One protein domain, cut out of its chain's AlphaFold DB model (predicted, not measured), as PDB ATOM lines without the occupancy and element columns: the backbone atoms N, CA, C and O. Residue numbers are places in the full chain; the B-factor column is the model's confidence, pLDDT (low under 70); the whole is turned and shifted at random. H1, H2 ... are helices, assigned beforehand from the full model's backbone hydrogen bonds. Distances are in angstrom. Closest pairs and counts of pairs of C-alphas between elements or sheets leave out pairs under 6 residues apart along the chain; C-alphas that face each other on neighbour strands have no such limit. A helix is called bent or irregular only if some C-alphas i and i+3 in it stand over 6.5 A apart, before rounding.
ATOM      1  N   ALA A   3     177.742 100.519 175.547       92.50
ATOM      2  CA  ALA A   3     177.732 101.464 174.440       92.50
ATOM      3  C   ALA A   3     176.562 101.146 173.506       92.50
ATOM      4  O   ALA A   3     176.250  99.980 173.263       92.50
ATOM      5  N   PHE A   4     175.929 102.192 172.989       91.25
ATOM      6  CA  PHE A   4     174.810 102.132 172.060       91.25
ATOM      7  C   PHE A   4     175.093 103.050 170.871       91.25
ATOM      8  O   PHE A   4     175.988 103.890 170.915       91.25
ATOM      9  N   LYS A   5     174.289 102.933 169.808       94.12
ATOM     10  CA  LYS A   5     174.464 103.737 168.585       94.12
ATOM     11  C   LYS A   5     174.446 105.254 168.826       94.12
ATOM     12  O   LYS A   5     175.059 105.977 168.060       94.12
ATOM     13  N   GLN A   6     173.710 105.724 169.838       93.62
ATOM     14  CA  GLN A   6     173.440 107.152 170.072       93.62
ATOM     15  C   GLN A   6     173.957 107.673 171.422       93.62
ATOM     16  O   GLN A   6     173.816 108.855 171.708       93.62
ATOM     17  N   HIS A   7     174.468 106.800 172.294       92.00
ATOM     18  CA  HIS A   7     174.933 107.175 173.632       92.00
ATOM     19  C   HIS A   7     175.782 106.060 174.249       92.00
ATOM     20  O   HIS A   7     175.745 104.908 173.809       92.00
ATOM     21  N   CYS A   8     176.495 106.373 175.324       92.44
ATOM     22  CA  CYS A   8     177.126 105.378 176.181       92.44
ATOM     23  C   CYS A   8     176.689 105.552 177.637       92.44
ATOM     24  O   CYS A   8     176.118 106.570 178.030       92.44
ATOM     25  N   VAL A   9     176.926 104.514 178.437       92.12
ATOM     26  CA  VAL A   9     176.674 104.527 179.877       92.12
ATOM     27  C   VAL A   9     177.836 103.872 180.611       92.12
ATOM     28  O   VAL A   9     178.265 102.756 180.297       92.12
ATOM     29  N   PHE A  10     178.330 104.533 181.648       90.06
ATOM     30  CA  PHE A  10     179.265 103.937 182.594       90.06
ATOM     31  C   PHE A  10     178.944 104.389 184.014       90.06
ATOM     32  O   PHE A  10     178.077 105.233 184.242       90.06
ATOM     33  N   GLY A  11     179.598 103.767 184.985       89.56
ATOM     34  CA  GLY A  11     179.370 104.107 186.374       89.56
ATOM     35  C   GLY A  11     180.205 103.308 187.348       89.56
ATOM     36  O   GLY A  11     181.041 102.492 186.953       89.56
ATOM     37  N   PHE A  12     179.953 103.557 188.627       89.12
ATOM     38  CA  PHE A  12     180.689 102.963 189.730       89.12
ATOM     39  C   PHE A  12     179.845 101.919 190.459       89.12
ATOM     40  O   PHE A  12     178.702 102.164 190.832       89.12
ATOM     41  N   TRP A  13     180.449 100.773 190.773       85.81
ATOM     42  CA  TRP A  13     179.806  99.723 191.576       85.81
ATOM     43  C   TRP A  13     179.337 100.202 192.955       85.81
ATOM     44  O   TRP A  13     178.334  99.717 193.473       85.81
ATOM     45  N   LYS A  14     180.072 101.147 193.551       87.44
ATOM     46  CA  LYS A  14     179.786 101.752 194.857       87.44
ATOM     47  C   LYS A  14     179.260 103.183 194.704       87.44
ATOM     48  O   LYS A  14     179.531 104.012 195.559       87.44
ATOM     49  N   GLU A  15     178.535 103.491 193.621       86.56
ATOM     50  CA  GLU A  15     178.066 104.856 193.320       86.56
ATOM     51  C   GLU A  15     177.353 105.543 194.494       86.56
ATOM     52  O   GLU A  15     177.545 106.733 194.711       86.56
ATOM     53  N   ALA A  16     176.595 104.790 195.297       84.00
ATOM     54  CA  ALA A  16     175.884 105.301 196.467       84.00
ATOM     55  C   ALA A  16     176.810 105.788 197.598       84.00
ATOM     56  O   ALA A  16     176.358 106.521 198.463       84.00
ATOM     57  N   LEU A  17     178.076 105.358 197.603       86.25
ATOM     58  CA  LEU A  17     179.112 105.784 198.549       86.25
ATOM     59  C   LEU A  17     180.071 106.818 197.937       86.25
ATOM     60  O   LEU A  17     180.917 107.365 198.636       86.25
ATOM     61  N   ILE A  18     180.008 107.022 196.619       88.06
ATOM     62  CA  ILE A  18     180.908 107.920 195.881       88.06
ATOM     63  C   ILE A  18     180.231 109.269 195.641       88.06
ATOM     64  O   ILE A  18     180.885 110.309 195.756       88.06
ATOM     65  N   PHE A  19     178.941 109.242 195.312       84.44
ATOM     66  CA  PHE A  19     178.134 110.432 195.099       84.44
ATOM     67  C   PHE A  19     177.404 110.808 196.379       84.44
ATOM     68  O   PHE A  19     176.651 110.005 196.930       84.44
ATOM     69  N   ASP A  20     177.588 112.053 196.799       68.12
ATOM     70  CA  ASP A  20     176.813 112.666 197.866       68.12
ATOM     71  C   ASP A  20     175.422 112.974 197.279       68.12
ATOM     72  O   ASP A  20     175.241 113.910 196.499       68.12
ATOM     73  N   ARG A  21     174.449 112.085 197.522       59.53
ATOM     74  CA  ARG A  21     173.117 112.129 196.892       59.53
ATOM     75  C   ARG A  21     172.186 113.165 197.540       59.53
ATOM     76  O   ARG A  21     171.067 112.826 197.899       59.53
ATOM     77  N   ASP A  22     172.613 114.422 197.611       50.53
ATOM     78  CA  ASP A  22     171.694 115.554 197.843       50.53
ATOM     79  C   ASP A  22     171.016 116.023 196.548       50.53
ATOM     80  O   ASP A  22     170.013 116.730 196.568       50.53
ATOM     81  N   LYS A  23     171.519 115.584 195.390       47.12
ATOM     82  CA  LYS A  23     170.865 115.793 194.099       47.12
ATOM     83  C   LYS A  23     170.459 114.448 193.531       47.12
ATOM     84  O   LYS A  23     171.299 113.667 193.080       47.12
ATOM     85  N   ALA A  24     169.160 114.176 193.570       46.06
ATOM     86  CA  ALA A  24     168.543 113.117 192.794       46.06
ATOM     87  C   ALA A  24     168.763 113.419 191.303       46.06
ATOM     88  O   ALA A  24     167.950 114.073 190.660       46.06
ATOM     89  N   VAL A  25     169.896 112.981 190.752       52.38
ATOM     90  CA  VAL A  25     170.023 112.832 189.305       52.38
ATOM     91  C   VAL A  25     169.017 111.751 188.941       52.38
ATOM     92  O   VAL A  25     169.165 110.603 189.375       52.38
ATOM     93  N   GLU A  26     167.950 112.131 188.239       51.91
ATOM     94  CA  GLU A  26     166.970 111.177 187.737       51.91
ATOM     95  C   GLU A  26     167.708 110.041 187.029       51.91
ATOM     96  O   GLU A  26     168.502 110.257 186.108       51.91
ATOM     97  N   LYS A  27     167.484 108.809 187.492       57.62
ATOM     98  CA  LYS A  27     168.090 107.612 186.907       57.62
ATOM     99  C   LYS A  27     167.405 107.295 185.580       57.62
ATOM    100  O   LYS A  27     166.598 106.379 185.491       57.62
ATOM    101  N   THR A  28     167.744 108.058 184.550       59.56
ATOM    102  CA  THR A  28     167.243 107.889 183.180       59.56
ATOM    103  C   THR A  28     167.898 106.711 182.450       59.56
ATOM    104  O   THR A  28     167.393 106.272 181.421       59.56
ATOM    105  N   ALA A  29     169.001 106.158 182.982       64.94
ATOM    106  CA  ALA A  29     169.692 104.999 182.418       64.94
ATOM    107  C   ALA A  29     170.447 104.168 183.474       64.94
ATOM    108  O   ALA A  29     170.647 104.592 184.609       64.94
ATOM    109  N   MET A  30     170.926 102.985 183.070       73.12
ATOM    110  CA  MET A  30     171.649 102.013 183.914       73.12
ATOM    111  C   MET A  30     173.085 102.434 184.313       73.12
ATOM    112  O   MET A  30     173.826 101.628 184.877       73.12
ATOM    113  N   GLY A  31     173.504 103.662 183.993       77.56
ATOM    114  CA  GLY A  31     174.810 104.229 184.336       77.56
ATOM    115  C   GLY A  31     174.719 105.270 185.450       77.56
ATOM    116  O   GLY A  31     173.672 105.866 185.676       77.56
ATOM    117  N   SER A  32     175.847 105.533 186.103       82.31
ATOM    118  CA  SER A  32     175.952 106.519 187.186       82.31
ATOM    119  C   SER A  32     175.709 107.966 186.742       82.31
ATOM    120  O   SER A  32     175.429 108.814 187.581       82.31
ATOM    121  N   PHE A  33     175.818 108.239 185.440       85.38
ATOM    122  CA  PHE A  33     175.664 109.564 184.830       85.38
ATOM    123  C   PHE A  33     174.469 109.638 183.864       85.38
ATOM    124  O   PHE A  33     174.374 110.570 183.075       85.38
ATOM    125  N   GLY A  34     173.570 108.646 183.873       85.25
ATOM    126  CA  GLY A  34     172.503 108.558 182.872       85.25
ATOM    127  C   GLY A  34     173.037 108.265 181.461       85.25
ATOM    128  O   GLY A  34     174.051 107.578 181.305       85.25
ATOM    129  N   CYS A  35     172.322 108.738 180.436       89.06
ATOM    130  CA  CYS A  35     172.715 108.620 179.028       89.06
ATOM    131  C   CYS A  35     173.732 109.700 178.646       89.06
ATOM    132  O   CYS A  35     173.372 110.869 178.561       89.06
ATOM    133  N   ILE A  36     174.960 109.300 178.320       90.69
ATOM    134  CA  ILE A  36     176.011 110.216 177.867       90.69
ATOM    135  C   ILE A  36     175.983 110.256 176.338       90.69
ATOM    136  O   ILE A  36     176.325 109.266 175.683       90.69
ATOM    137  N   LYS A  37     175.549 111.380 175.765       92.50
ATOM    138  CA  LYS A  37     175.533 111.640 174.315       92.50
ATOM    139  C   LYS A  37     176.721 112.502 173.888       92.50
ATOM    140  O   LYS A  37     177.164 112.414 172.748       92.50
ATOM    141  N   SER A  38     177.239 113.318 174.801       91.62
ATOM    142  CA  SER A  38     178.352 114.239 174.590       91.62
ATOM    143  C   SER A  38     179.168 114.432 175.872       91.62
ATOM    144  O   SER A  38     178.758 114.023 176.958       91.62
ATOM    145  N   LEU A  39     180.319 115.102 175.769       89.19
ATOM    146  CA  LEU A  39     181.145 115.435 176.936       89.19
ATOM    147  C   LEU A  39     180.450 116.402 177.908       89.19
ATOM    148  O   LEU A  39     180.791 116.407 179.085       89.19
ATOM    149  N   ALA A  40     179.469 117.181 177.441       88.50
ATOM    150  CA  ALA A  40     178.704 118.096 178.287       88.50
ATOM    151  C   ALA A  40     177.762 117.366 179.264       88.50
ATOM    152  O   ALA A  40     177.365 117.943 180.272       88.50
ATOM    153  N   ASP A  41     177.445 116.094 178.997       85.44
ATOM    154  CA  ASP A  41     176.631 115.259 179.892       85.44
ATOM    155  C   ASP A  41     177.444 114.722 181.085       85.44
ATOM    156  O   ASP A  41     176.897 114.095 181.995       85.44
ATOM    157  N   LEU A  42     178.765 114.937 181.088       88.12
ATOM    158  CA  LEU A  42     179.659 114.535 182.166       88.12
ATOM    159  C   LEU A  42     179.965 115.708 183.104       88.12
ATOM    160  O   LEU A  42     180.055 116.859 182.671       88.12
ATOM    161  N   PRO A  43     180.190 115.438 184.403       87.56
ATOM    162  CA  PRO A  43     180.727 116.453 185.291       87.56
ATOM    163  C   PRO A  43     182.158 116.812 184.877       87.56
ATOM    164  O   PRO A  43     182.827 116.069 184.158       87.56
ATOM    165  N   SER A  44     182.648 117.944 185.382       91.00
ATOM    166  CA  SER A  44     184.004 118.409 185.089       91.00
ATOM    167  C   SER A  44     185.067 117.352 185.402       91.00
ATOM    168  O   SER A  44     184.916 116.527 186.309       91.00
ATOM    169  N   GLU A  45     186.189 117.421 184.687       91.75
ATOM    170  CA  GLU A  45     187.320 116.504 184.858       91.75
ATOM    171  C   GLU A  45     187.771 116.406 186.324       91.75
ATOM    172  O   GLU A  45     187.951 115.312 186.862       91.75
ATOM    173  N   LYS A  46     187.853 117.548 187.018       93.25
ATOM    174  CA  LYS A  46     188.203 117.616 188.444       93.25
ATOM    175  C   LYS A  46     187.261 116.770 189.307       93.25
ATOM    176  O   LYS A  46     187.721 116.043 190.189       93.25
ATOM    177  N   THR A  47     185.961 116.840 189.044       89.88
ATOM    178  CA  THR A  47     184.941 116.069 189.761       89.88
ATOM    179  C   THR A  47     185.034 114.578 189.426       89.88
ATOM    180  O   THR A  47     184.987 113.742 190.329       89.88
ATOM    181  N   LEU A  48     185.259 114.220 188.155       90.88
ATOM    182  CA  LEU A  48     185.479 112.825 187.752       90.88
ATOM    183  C   LEU A  48     186.694 112.211 188.457       90.88
ATOM    184  O   LEU A  48     186.595 111.113 189.008       90.88
ATOM    185  N   ILE A  49     187.818 112.929 188.511       94.56
ATOM    186  CA  ILE A  49     189.031 112.480 189.210       94.56
ATOM    187  C   ILE A  49     188.751 112.261 190.701       94.56
ATOM    188  O   ILE A  49     189.204 111.268 191.276       94.56
ATOM    189  N   GLN A  50     187.983 113.149 191.341       93.25
ATOM    190  CA  GLN A  50     187.582 112.971 192.739       93.25
ATOM    191  C   GLN A  50     186.755 111.697 192.937       93.25
ATOM    192  O   GLN A  50     187.017 110.947 193.880       93.25
ATOM    193  N   TYR A  51     185.816 111.397 192.035       92.69
ATOM    194  CA  TYR A  51     185.035 110.160 192.095       92.69
ATOM    195  C   TYR A  51     185.899 108.908 191.934       92.69
ATOM    196  O   TYR A  51     185.728 107.952 192.692       92.69
ATOM    197  N   VAL A  52     186.869 108.921 191.015       94.19
ATOM    198  CA  VAL A  52     187.816 107.806 190.853       94.19
ATOM    199  C   VAL A  52     188.652 107.615 192.122       94.19
ATOM    200  O   VAL A  52     188.759 106.490 192.609       94.19
ATOM    201  N   LYS A  53     189.181 108.691 192.718       95.31
ATOM    202  CA  LYS A  53     189.950 108.613 193.975       95.31
ATOM    203  C   LYS A  53     189.111 108.067 195.134       95.31
ATOM    204  O   LYS A  53     189.575 107.171 195.839       95.31
ATOM    205  N   LYS A  54     187.865 108.534 195.293       93.06
ATOM    206  CA  LYS A  54     186.913 107.978 196.274       93.06
ATOM    207  C   LYS A  54     186.687 106.479 196.023       93.06
ATOM    208  O   LYS A  54     186.764 105.684 196.954       93.06
ATOM    209  N   ALA A  55     186.472 106.067 194.771       92.31
ATOM    210  CA  ALA A  55     186.270 104.661 194.416       92.31
ATOM    211  C   ALA A  55     187.483 103.777 194.757       92.31
ATOM    212  O   ALA A  55     187.313 102.687 195.306       92.31
ATOM    213  N   VAL A  56     188.701 104.254 194.475       95.69
ATOM    214  CA  VAL A  56     189.954 103.564 194.821       95.69
ATOM    215  C   VAL A  56     190.087 103.412 196.335       95.69
ATOM    216  O   VAL A  56     190.325 102.300 196.804       95.69
ATOM    217  N   ALA A  57     189.848 104.474 197.108       95.06
ATOM    218  CA  ALA A  57     189.897 104.424 198.570       95.06
ATOM    219  C   ALA A  57     188.881 103.424 199.154       95.06
ATOM    220  O   ALA A  57     189.236 102.590 199.984       95.06
ATOM    221  N   LEU A  58     187.638 103.425 198.657       92.88
ATOM    222  CA  LEU A  58     186.608 102.463 199.070       92.88
ATOM    223  C   LEU A  58     186.978 101.012 198.728       92.88
ATOM    224  O   LEU A  58     186.539 100.084 199.410       92.88
ATOM    225  N   ASN A  59     187.711 100.789 197.635       91.44
ATOM    226  CA  ASN A  59     188.203  99.465 197.255       91.44
ATOM    227  C   ASN A  59     189.371  99.027 198.144       91.44
ATOM    228  O   ASN A  59     189.329  97.907 198.647       91.44
ATOM    229  N   GLY A  60     190.342  99.910 198.399       93.25
ATOM    230  CA  GLY A  60     191.460  99.648 199.311       93.25
ATOM    231  C   GLY A  60     191.009  99.370 200.748       93.25
ATOM    232  O   GLY A  60     191.547  98.484 201.397       93.25
ATOM    233  N   ALA A  61     189.955 100.044 201.212       92.50
ATOM    234  CA  ALA A  61     189.362  99.822 202.533       92.50
ATOM    235  C   ALA A  61     188.451  98.578 202.624       92.50
ATOM    236  O   ALA A  61     187.862  98.322 203.670       92.50
ATOM    237  N   GLY A  62     188.253  97.822 201.535       89.69
ATOM    238  CA  GLY A  62     187.411  96.616 201.541       89.69
ATOM    239  C   GLY A  62     185.909  96.864 201.773       89.69
ATOM    240  O   GLY A  62     185.151  95.916 201.995       89.69
TER     241      GLY A  62
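Overview. This is residues 3 to 62 of the 147 residues of an uncharacterized protein of Verrucomicrobia bacterium (UniProt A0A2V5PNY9). The domain has little regular structure: one long helix, H2, lies along one side, and the rest is mostly a wide, irregular loop of chain with one short named helix, H1, of 4 residues. Residues 3 to 14 make a hooked strip leading to H1, and residues 19 to 44 wind back in a broad loop to H2. The printed part has 60 residues, with two named helices in the order H1, H2 and no named strand; the class is all helix, with 20 residues in named elements. It is only just compact, close to loose, with a radius of gyration of the C-alphas of 12.1 A, and elongated, spanning 37 by 21 by 19 A.

Along the chain. H2, residues 45 to 60, is 22.6 A long, from C-alpha 45 at (187.320, 116.504, 184.858) to C-alpha 60 at (191.460, 99.648, 199.311). H1, residues 15 to 18, begins at C-alpha 15 at (178.066, 104.856, 193.320) and is 4.9 A long.

Arrangement. H2 only just touches H1, with 3 pairs of C-alphas within 8 A, and with residues 51 to 55 alone; the closest C-alphas, of Ile 18 and Lys 54, are 6.0 A apart. Residues 44 to 49, of which 45 to 49 belong to H2, stand free. In H2 every O i to N i+4 pair is within hydrogen-bond range; H1 is too short for such a pair, and its 1 O i to N i+3 pair is within range.

Size, cuts and confidence. The C-alphas farthest apart, of Lys 5 and Ala 61, are 37.3 A apart. The printed part has no cut, and the link from H1 to H2 is long, with 26 residues. The mean pLDDT of the printed part is 84.1, with residues 20 to 29 under 70.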